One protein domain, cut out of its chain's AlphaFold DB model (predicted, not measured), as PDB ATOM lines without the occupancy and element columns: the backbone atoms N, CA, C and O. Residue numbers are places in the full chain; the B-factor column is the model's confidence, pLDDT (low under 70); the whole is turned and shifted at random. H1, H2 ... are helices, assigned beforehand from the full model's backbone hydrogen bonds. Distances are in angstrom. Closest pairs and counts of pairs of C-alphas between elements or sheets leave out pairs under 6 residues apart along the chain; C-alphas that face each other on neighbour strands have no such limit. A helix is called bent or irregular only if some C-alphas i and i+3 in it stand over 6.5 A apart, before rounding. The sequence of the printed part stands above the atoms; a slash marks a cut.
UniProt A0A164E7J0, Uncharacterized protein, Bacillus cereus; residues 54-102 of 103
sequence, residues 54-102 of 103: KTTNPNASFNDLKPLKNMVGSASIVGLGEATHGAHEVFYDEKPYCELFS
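Overview. This is residues 54 to 102 of the 103 residues of an uncharacterized protein of Bacillus cereus (UniProt A0A164E7J0). Two helices stand at a large angle to each other, joined by a long loop, residues 73 to 87, that runs the length of the domain from the end of H1 back to the start of H2. H2, the longer helix, runs lengthwise, and H1 comes near it beside H2's last residues. The printed part has 49 residues with two named helices, H1 then H2, and no named strand; the class is all helix, with 24 residues, under half, in named elements. The whole is only just compact, close to loose, with a radius of gyration of the C-alphas of 11.2 A and spans of 31 by 22 by 16 A.

Along the chain. H2, residues 88 to 100, is 20.3 A from first to last C-alpha, from (25.922, -29.941, 45.386) to (10.529, -42.544, 41.522). It is neither bent nor irregular, but only just: C-alphas 93 and 96 are 6.1 A apart. H1, residues 62 to 72, is 15.0 A long and begins with C-alpha 62 at (16.388, -46.136, 45.042). H1 is irregular: C-alphas 64 and 67 are 7.1 A apart.

Arrangement. H2 only just touches H1, with 3 pairs of C-alphas within 8 A, and with its residues 96 to 100 alone. The closest C-alphas are those of Pro 96 and Phe 62, 7.6 A apart. Their lines are only just about perpendicular, at 71 degrees. O i to N i+4 pairs are within hydrogen-bond range in 3 of 9 cases in H2, beside 4 of 10 O i to N i+3 pairs, and in 4 of 7 cases in H1.

Size, cuts and confidence. The C-alphas of Ser 74 and Gly 86, the two farthest apart, are 31.1 A apart. The link from H1 to H2, 15 residues, is long. The printed part has no cut. Mean pLDDT of the printed part is 78.6; residues 85 to 102 are under 70.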
ATOM      1  N   LYS A  54      21.333 -43.570  52.007       94.00
ATOM      2  CA  LYS A  54      22.658 -44.199  51.902       94.00
ATOM      3  C   LYS A  54      23.612 -43.403  51.027       94.00
ATOM      4  O   LYS A  54      24.823 -43.575  51.140       94.00
ATOM      5  N   THR A  55      23.083 -42.601  50.112       90.75
ATOM      6  CA  THR A  55      23.870 -41.833  49.153       90.75
ATOM      7  C   THR A  55      23.040 -40.697  48.575       90.75
ATOM      8  O   THR A  55      21.824 -40.805  48.487       90.75
ATOM      9  N   THR A  56      23.724 -39.642  48.150       88.25
ATOM     10  CA  THR A  56      23.177 -38.530  47.365       88.25
ATOM     11  C   THR A  56      23.458 -38.696  45.866       88.25
ATOM     12  O   THR A  56      23.198 -37.798  45.077       88.25
ATOM     13  N   ASN A  57      24.033 -39.828  45.429       86.56
ATOM     14  CA  ASN A  57      24.276 -40.095  44.010       86.56
ATOM     15  C   ASN A  57      22.954 -40.461  43.303       86.56
ATOM     16  O   ASN A  57      22.387 -41.512  43.611       86.56
ATOM     17  N   PRO A  58      22.504 -39.692  42.294       82.62
ATOM     18  CA  PRO A  58      21.214 -39.903  41.632       82.62
ATOM     19  C   PRO A  58      21.147 -41.211  40.835       82.62
ATOM     20  O   PRO A  58      20.064 -41.709  40.562       82.62
ATOM     21  N   ASN A  59      22.300 -41.768  40.451       86.75
ATOM     22  CA  ASN A  59      22.385 -42.994  39.654       86.75
ATOM     23  C   ASN A  59      22.465 -44.258  40.526       86.75
ATOM     24  O   ASN A  59      22.666 -45.361  40.013       86.75
ATOM     25  N   ALA A  60      22.404 -44.111  41.852       90.56
ATOM     26  CA  ALA A  60      22.416 -45.231  42.776       90.56
ATOM     27  C   ALA A  60      21.034 -45.896  42.894       90.56
ATOM     28  O   ALA A  60      20.036 -45.462  42.330       90.56
ATOM     29  N   SER A  61      20.973 -46.999  43.639       90.75
ATOM     30  CA  SER A  61      19.720 -47.717  43.870       90.75
ATOM     31  C   SER A  61      18.742 -46.915  44.739       90.75
ATOM     32  O   SER A  61      19.084 -46.563  45.858       90.75
ATOM     33  N   PHE A  62      17.484 -46.795  44.305       90.69
ATOM     34  CA  PHE A  62      16.388 -46.136  45.042       90.69
ATOM     35  C   PHE A  62      15.784 -46.947  46.202       90.69
ATOM     36  O   PHE A  62      14.660 -46.703  46.646       90.69
ATOM     37  N   ASN A  63      16.472 -47.985  46.676       92.81
ATOM     38  CA  ASN A  63      15.909 -48.900  47.671       92.81
ATOM     39  C   ASN A  63      15.663 -48.239  49.036       92.81
ATOM     40  O   ASN A  63      14.726 -48.625  49.735       92.81
ATOM     41  N   ASP A  64      16.495 -47.276  49.419       92.75
ATOM     42  CA  ASP A  64      16.359 -46.466  50.633       92.75
ATOM     43  C   ASP A  64      15.291 -45.366  50.518       92.75
ATOM     44  O   ASP A  64      14.811 -44.894  51.545       92.75
ATOM     45  N   LEU A  65      14.819 -45.054  49.305       93.38
ATOM     46  CA  LEU A  65      13.716 -44.119  49.043       93.38
ATOM     47  C   LEU A  65      12.318 -44.766  49.079       93.38
ATOM     48  O   LEU A  65      11.302 -44.072  49.048       93.38
ATOM     49  N   LYS A  66      12.218 -46.094  49.226       93.25
ATOM     50  CA  LYS A  66      10.924 -46.798  49.371       93.25
ATOM     51  C   LYS A  66      10.019 -46.252  50.487       93.25
ATOM     52  O   LYS A  66       8.812 -46.169  50.257       93.25
ATOM     53  N   PRO A  67      10.526 -45.869  51.678       94.62
ATOM     54  CA  PRO A  67       9.694 -45.254  52.708       94.62
ATOM     55  C   PRO A  67       9.028 -43.961  52.229       94.62
ATOM     56  O   PRO A  67       7.868 -43.735  52.560       94.62
ATOM     57  N   LEU A  68       9.716 -43.158  51.408       94.31
ATOM     58  CA  LEU A  68       9.165 -41.916  50.874       94.31
ATOM     59  C   LEU A  68       7.985 -42.174  49.931       94.31
ATOM     60  O   LEU A  68       6.984 -41.467  50.013       94.31
ATOM     61  N   LYS A  69       8.044 -43.231  49.107       92.12
ATOM     62  CA  LYS A  69       6.908 -43.642  48.259       92.12
ATOM     63  C   LYS A  69       5.637 -43.851  49.090       92.12
ATOM     64  O   LYS A  69       4.566 -43.381  48.717       92.12
ATOM     65  N   ASN A  70       5.767 -44.506  50.242       91.25
ATOM     66  CA  ASN A  70       4.642 -44.733  51.151       91.25
ATOM     67  C   ASN A  70       4.179 -43.448  51.854       91.25
ATOM     68  O   ASN A  70       2.990 -43.310  52.120       91.25
ATOM     69  N   MET A  71       5.097 -42.521  52.158       95.50
ATOM     70  CA  MET A  71       4.763 -41.225  52.766       95.50
ATOM     71  C   MET A  71       3.982 -40.319  51.807       95.50
ATOM     72  O   MET A  71       3.044 -39.655  52.235       95.50
ATOM     73  N   VAL A  72       4.348 -40.304  50.521       95.94
ATOM     74  CA  VAL A  72       3.648 -39.520  49.489       95.94
ATOM     75  C   VAL A  72       2.298 -40.141  49.126       95.94
ATOM     76  O   VAL A  72       1.316 -39.423  48.929       95.94
ATOM     77  N   GLY A  73       2.220 -41.473  49.062       94.88
ATOM     78  CA  GLY A  73       0.979 -42.178  48.757       94.88
ATOM     79  C   GLY A  73       0.437 -41.813  47.372       94.88
ATOM     80  O   GLY A  73       1.139 -41.943  46.376       94.88
ATOM     81  N   SER A  74      -0.824 -41.377  47.308       94.94
ATOM     82  CA  SER A  74      -1.524 -41.018  46.065       94.94
ATOM     83  C   SER A  74      -1.580 -39.509  45.792       94.94
ATOM     84  O   SER A  74      -2.392 -39.063  44.976       94.94
ATOM     85  N   ALA A  75      -0.763 -38.706  46.482       95.38
ATOM     86  CA  ALA A  75      -0.738 -37.263  46.277       95.38
ATOM     87  C   ALA A  75      -0.393 -36.916  44.818       95.38
ATOM     88  O   ALA A  75       0.595 -37.395  44.270       95.38
ATOM     89  N   SER A  76      -1.204 -36.058  44.190       93.12
ATOM     90  CA  SER A  76      -0.996 -35.646  42.792       93.12
ATOM     91  C   SER A  76       0.034 -34.524  42.632       93.12
ATOM     92  O   SER A  76       0.519 -34.294  41.530       93.12
ATOM     93  N   ILE A  77       0.336 -33.798  43.711       94.12
ATOM     94  CA  ILE A  77       1.301 -32.696  43.735       94.12
ATOM     95  C   ILE A  77       2.162 -32.855  44.987       94.12
ATOM     96  O   ILE A  77       1.628 -32.976  46.090       94.12
ATOM     97  N   VAL A  78       3.486 -32.823  44.812       93.44
ATOM     98  CA  VAL A  78       4.481 -32.863  45.891       93.44
ATOM     99  C   VAL A  78       5.381 -31.639  45.762       93.44
ATOM    100  O   VAL A  78       5.948 -31.394  44.701       93.44
ATOM    101  N   GLY A  79       5.501 -30.859  46.836       93.12
ATOM    102  CA  GLY A  79       6.464 -29.763  46.909       93.12
ATOM    103  C   GLY A  79       7.834 -30.287  47.326       93.12
ATOM    104  O   GLY A  79       7.959 -30.857  48.407       93.12
ATOM    105  N   LEU A  80       8.846 -30.078  46.488       90.56
ATOM    106  CA  LEU A  80      10.249 -30.343  46.802       90.56
ATOM    107  C   LEU A  80      10.970 -28.998  46.931       90.56
ATOM    108  O   LEU A  80      10.848 -28.150  46.050       90.56
ATOM    109  N   GLY A  81      11.654 -28.779  48.053       86.00
ATOM    110  CA  GLY A  81      12.376 -27.538  48.335       86.00
ATOM    111  C   GLY A  81      13.858 -27.792  48.578       86.00
ATOM    112  O   GLY A  81      14.233 -28.862  49.049       86.00
ATOM    113  N   GLU A  82      14.686 -26.788  48.298       83.25
ATOM    114  CA  GLU A  82      16.122 -26.804  48.578       83.25
ATOM    115  C   GLU A  82      16.456 -25.905  49.773       83.25
ATOM    116  O   GLU A  82      15.928 -24.801  49.910       83.25
ATOM    117  N   ALA A  83      17.332 -26.381  50.665       78.62
ATOM    118  CA  ALA A  83      17.758 -25.600  51.828       78.62
ATOM    119  C   ALA A  83      18.608 -24.387  51.422       78.62
ATOM    120  O   ALA A  83      18.540 -23.332  52.053       78.62
ATOM    121  N   THR A  84      19.415 -24.540  50.371       73.25
ATOM    122  CA  THR A  84      20.261 -23.492  49.810       73.25
ATOM    123  C   THR A  84      20.407 -23.686  48.308       73.25
ATOM    124  O   THR A  84      20.541 -24.805  47.821       73.25
ATOM    125  N   HIS A  85      20.462 -22.573  47.581       66.75
ATOM    126  CA  HIS A  85      20.889 -22.588  46.192       66.75
ATOM    127  C   HIS A  85      22.417 -22.724  46.158       66.75
ATOM    128  O   HIS A  85      23.118 -21.882  46.724       66.75
ATOM    129  N   GLY A  86      22.957 -23.772  45.538       57.50
ATOM    130  CA  GLY A  86      24.413 -23.958  45.409       57.50
ATOM    131  C   GLY A  86      24.988 -25.184  46.127       57.50
ATOM    132  O   GLY A  86      26.150 -25.515  45.893       57.50
ATOM    133  N   ALA A  87      24.221 -25.872  46.979       66.94
ATOM    134  CA  ALA A  87      24.695 -27.083  47.647       66.94
ATOM    135  C   ALA A  87      24.615 -28.282  46.698       66.94
ATOM    136  O   ALA A  87      23.528 -28.736  46.347       66.94
ATOM    137  N   HIS A  88      25.781 -28.799  46.299       61.19
ATOM    138  CA  HIS A  88      25.922 -29.941  45.386       61.19
ATOM    139  C   HIS A  88      25.006 -31.104  45.792       61.19
ATOM    140  O   HIS A  88      24.208 -31.563  44.986       61.19
ATOM    141  N   GLU A  89      25.011 -31.471  47.071       60.56
ATOM    142  CA  GLU A  89      24.200 -32.564  47.623       60.56
ATOM    143  C   GLU A  89      22.684 -32.338  47.500       60.56
ATOM    144  O   GLU A  89      21.945 -33.295  47.293       60.56
ATOM    145  N   VAL A  90      22.215 -31.088  47.569       58.47
ATOM    146  CA  VAL A  90      20.783 -30.755  47.498       58.47
ATOM    147  C   VAL A  90      20.269 -30.809  46.052       58.47
ATOM    148  O   VAL A  90      19.137 -31.223  45.820       58.47
ATOM    149  N   PHE A  91      21.111 -30.486  45.066       54.50
ATOM    150  CA  PHE A  91      20.737 -30.576  43.647       54.50
ATOM    151  C   PHE A  91      20.697 -32.004  43.109       54.50
ATOM    152  O   PHE A  91      19.930 -32.303  42.192       54.50
ATOM    153  N   TYR A  92      21.538 -32.892  43.639       54.09
ATOM    154  CA  TYR A  92      21.553 -34.282  43.195       54.09
ATOM    155  C   TYR A  92      20.380 -35.096  43.736       54.09
ATOM    156  O   TYR A  92      19.979 -36.045  43.067       54.09
ATOM    157  N   ASP A  93      19.792 -34.689  44.863       54.59
ATOM    158  CA  ASP A  93      18.602 -35.321  45.433       54.59
ATOM    159  C   ASP A  93      17.350 -35.088  44.566       54.59
ATOM    160  O   ASP A  93      16.518 -35.979  44.451       54.59
ATOM    161  N   GLU A  94      17.217 -33.956  43.860       52.00
ATOM    162  CA  GLU A  94      16.017 -33.658  43.052       52.00
ATOM    163  C   GLU A  94      15.807 -34.649  41.887       52.00
ATOM    164  O   GLU A  94      14.691 -35.111  41.633       52.00
ATOM    165  N   LYS A  95      16.887 -35.016  41.186       54.50
ATOM    166  CA  LYS A  95      16.834 -35.902  40.010       54.50
ATOM    167  C   LYS A  95      16.225 -37.293  40.272       54.50
ATOM    168  O   LYS A  95      15.348 -37.680  39.498       54.50
ATOM    169  N   PRO A  96      16.622 -38.051  41.311       58.47
ATOM    170  CA  PRO A  96      16.076 -39.380  41.578       58.47
ATOM    171  C   PRO A  96      14.623 -39.359  42.084       58.47
ATOM    172  O   PRO A  96      13.879 -40.310  41.833       58.47
ATOM    173  N   TYR A  97      14.170 -38.283  42.747       56.34
ATOM    174  CA  TYR A  97      12.774 -38.176  43.195       56.34
ATOM    175  C   TYR A  97      11.793 -38.088  42.023       56.34
ATOM    176  O   TYR A  97      10.754 -38.749  42.049       56.34
ATOM    177  N   CYS A  98      12.121 -37.337  40.970       58.50
ATOM    178  CA  CYS A  98      11.263 -37.243  39.787       58.50
ATOM    179  C   CYS A  98      11.066 -38.601  39.091       58.50
ATOM    180  O   CYS A  98       9.960 -38.901  38.637       58.50
ATOM    181  N   GLU A  99      12.103 -39.443  39.031       59.41
ATOM    182  CA  GLU A  99      12.007 -40.774  38.419       59.41
ATOM    183  C   GLU A  99      11.193 -41.759  39.270       59.41
ATOM    184  O   GLU A  99      10.397 -42.525  38.729       59.41
ATOM    185  N   LEU A 100      11.303 -41.699  40.601       57.62
ATOM    186  CA  LEU A 100      10.529 -42.544  41.522       57.62
ATOM    187  C   LEU A 100       9.013 -42.338  41.448       57.62
ATOM    188  O   LEU A 100       8.266 -43.297  41.642       57.62
ATOM    189  N   PHE A 101       8.568 -41.105  41.202       57.72
ATOM    190  CA  PHE A 101       7.145 -40.765  41.075       57.72
ATOM    191  C   PHE A 101       6.622 -40.855  39.636       57.72
ATOM    192  O   PHE A 101       5.430 -40.656  39.410       57.72
ATOM    193  N   SER A 102       7.487 -41.190  38.674       56.28
ATOM    194  CA  SER A 102       7.115 -41.444  37.276       56.28
ATOM    195  C   SER A 102       6.826 -42.930  36.979       56.28
ATOM    196  O   SER A 102       6.551 -43.270  35.828       56.28
TER     197      SER A 102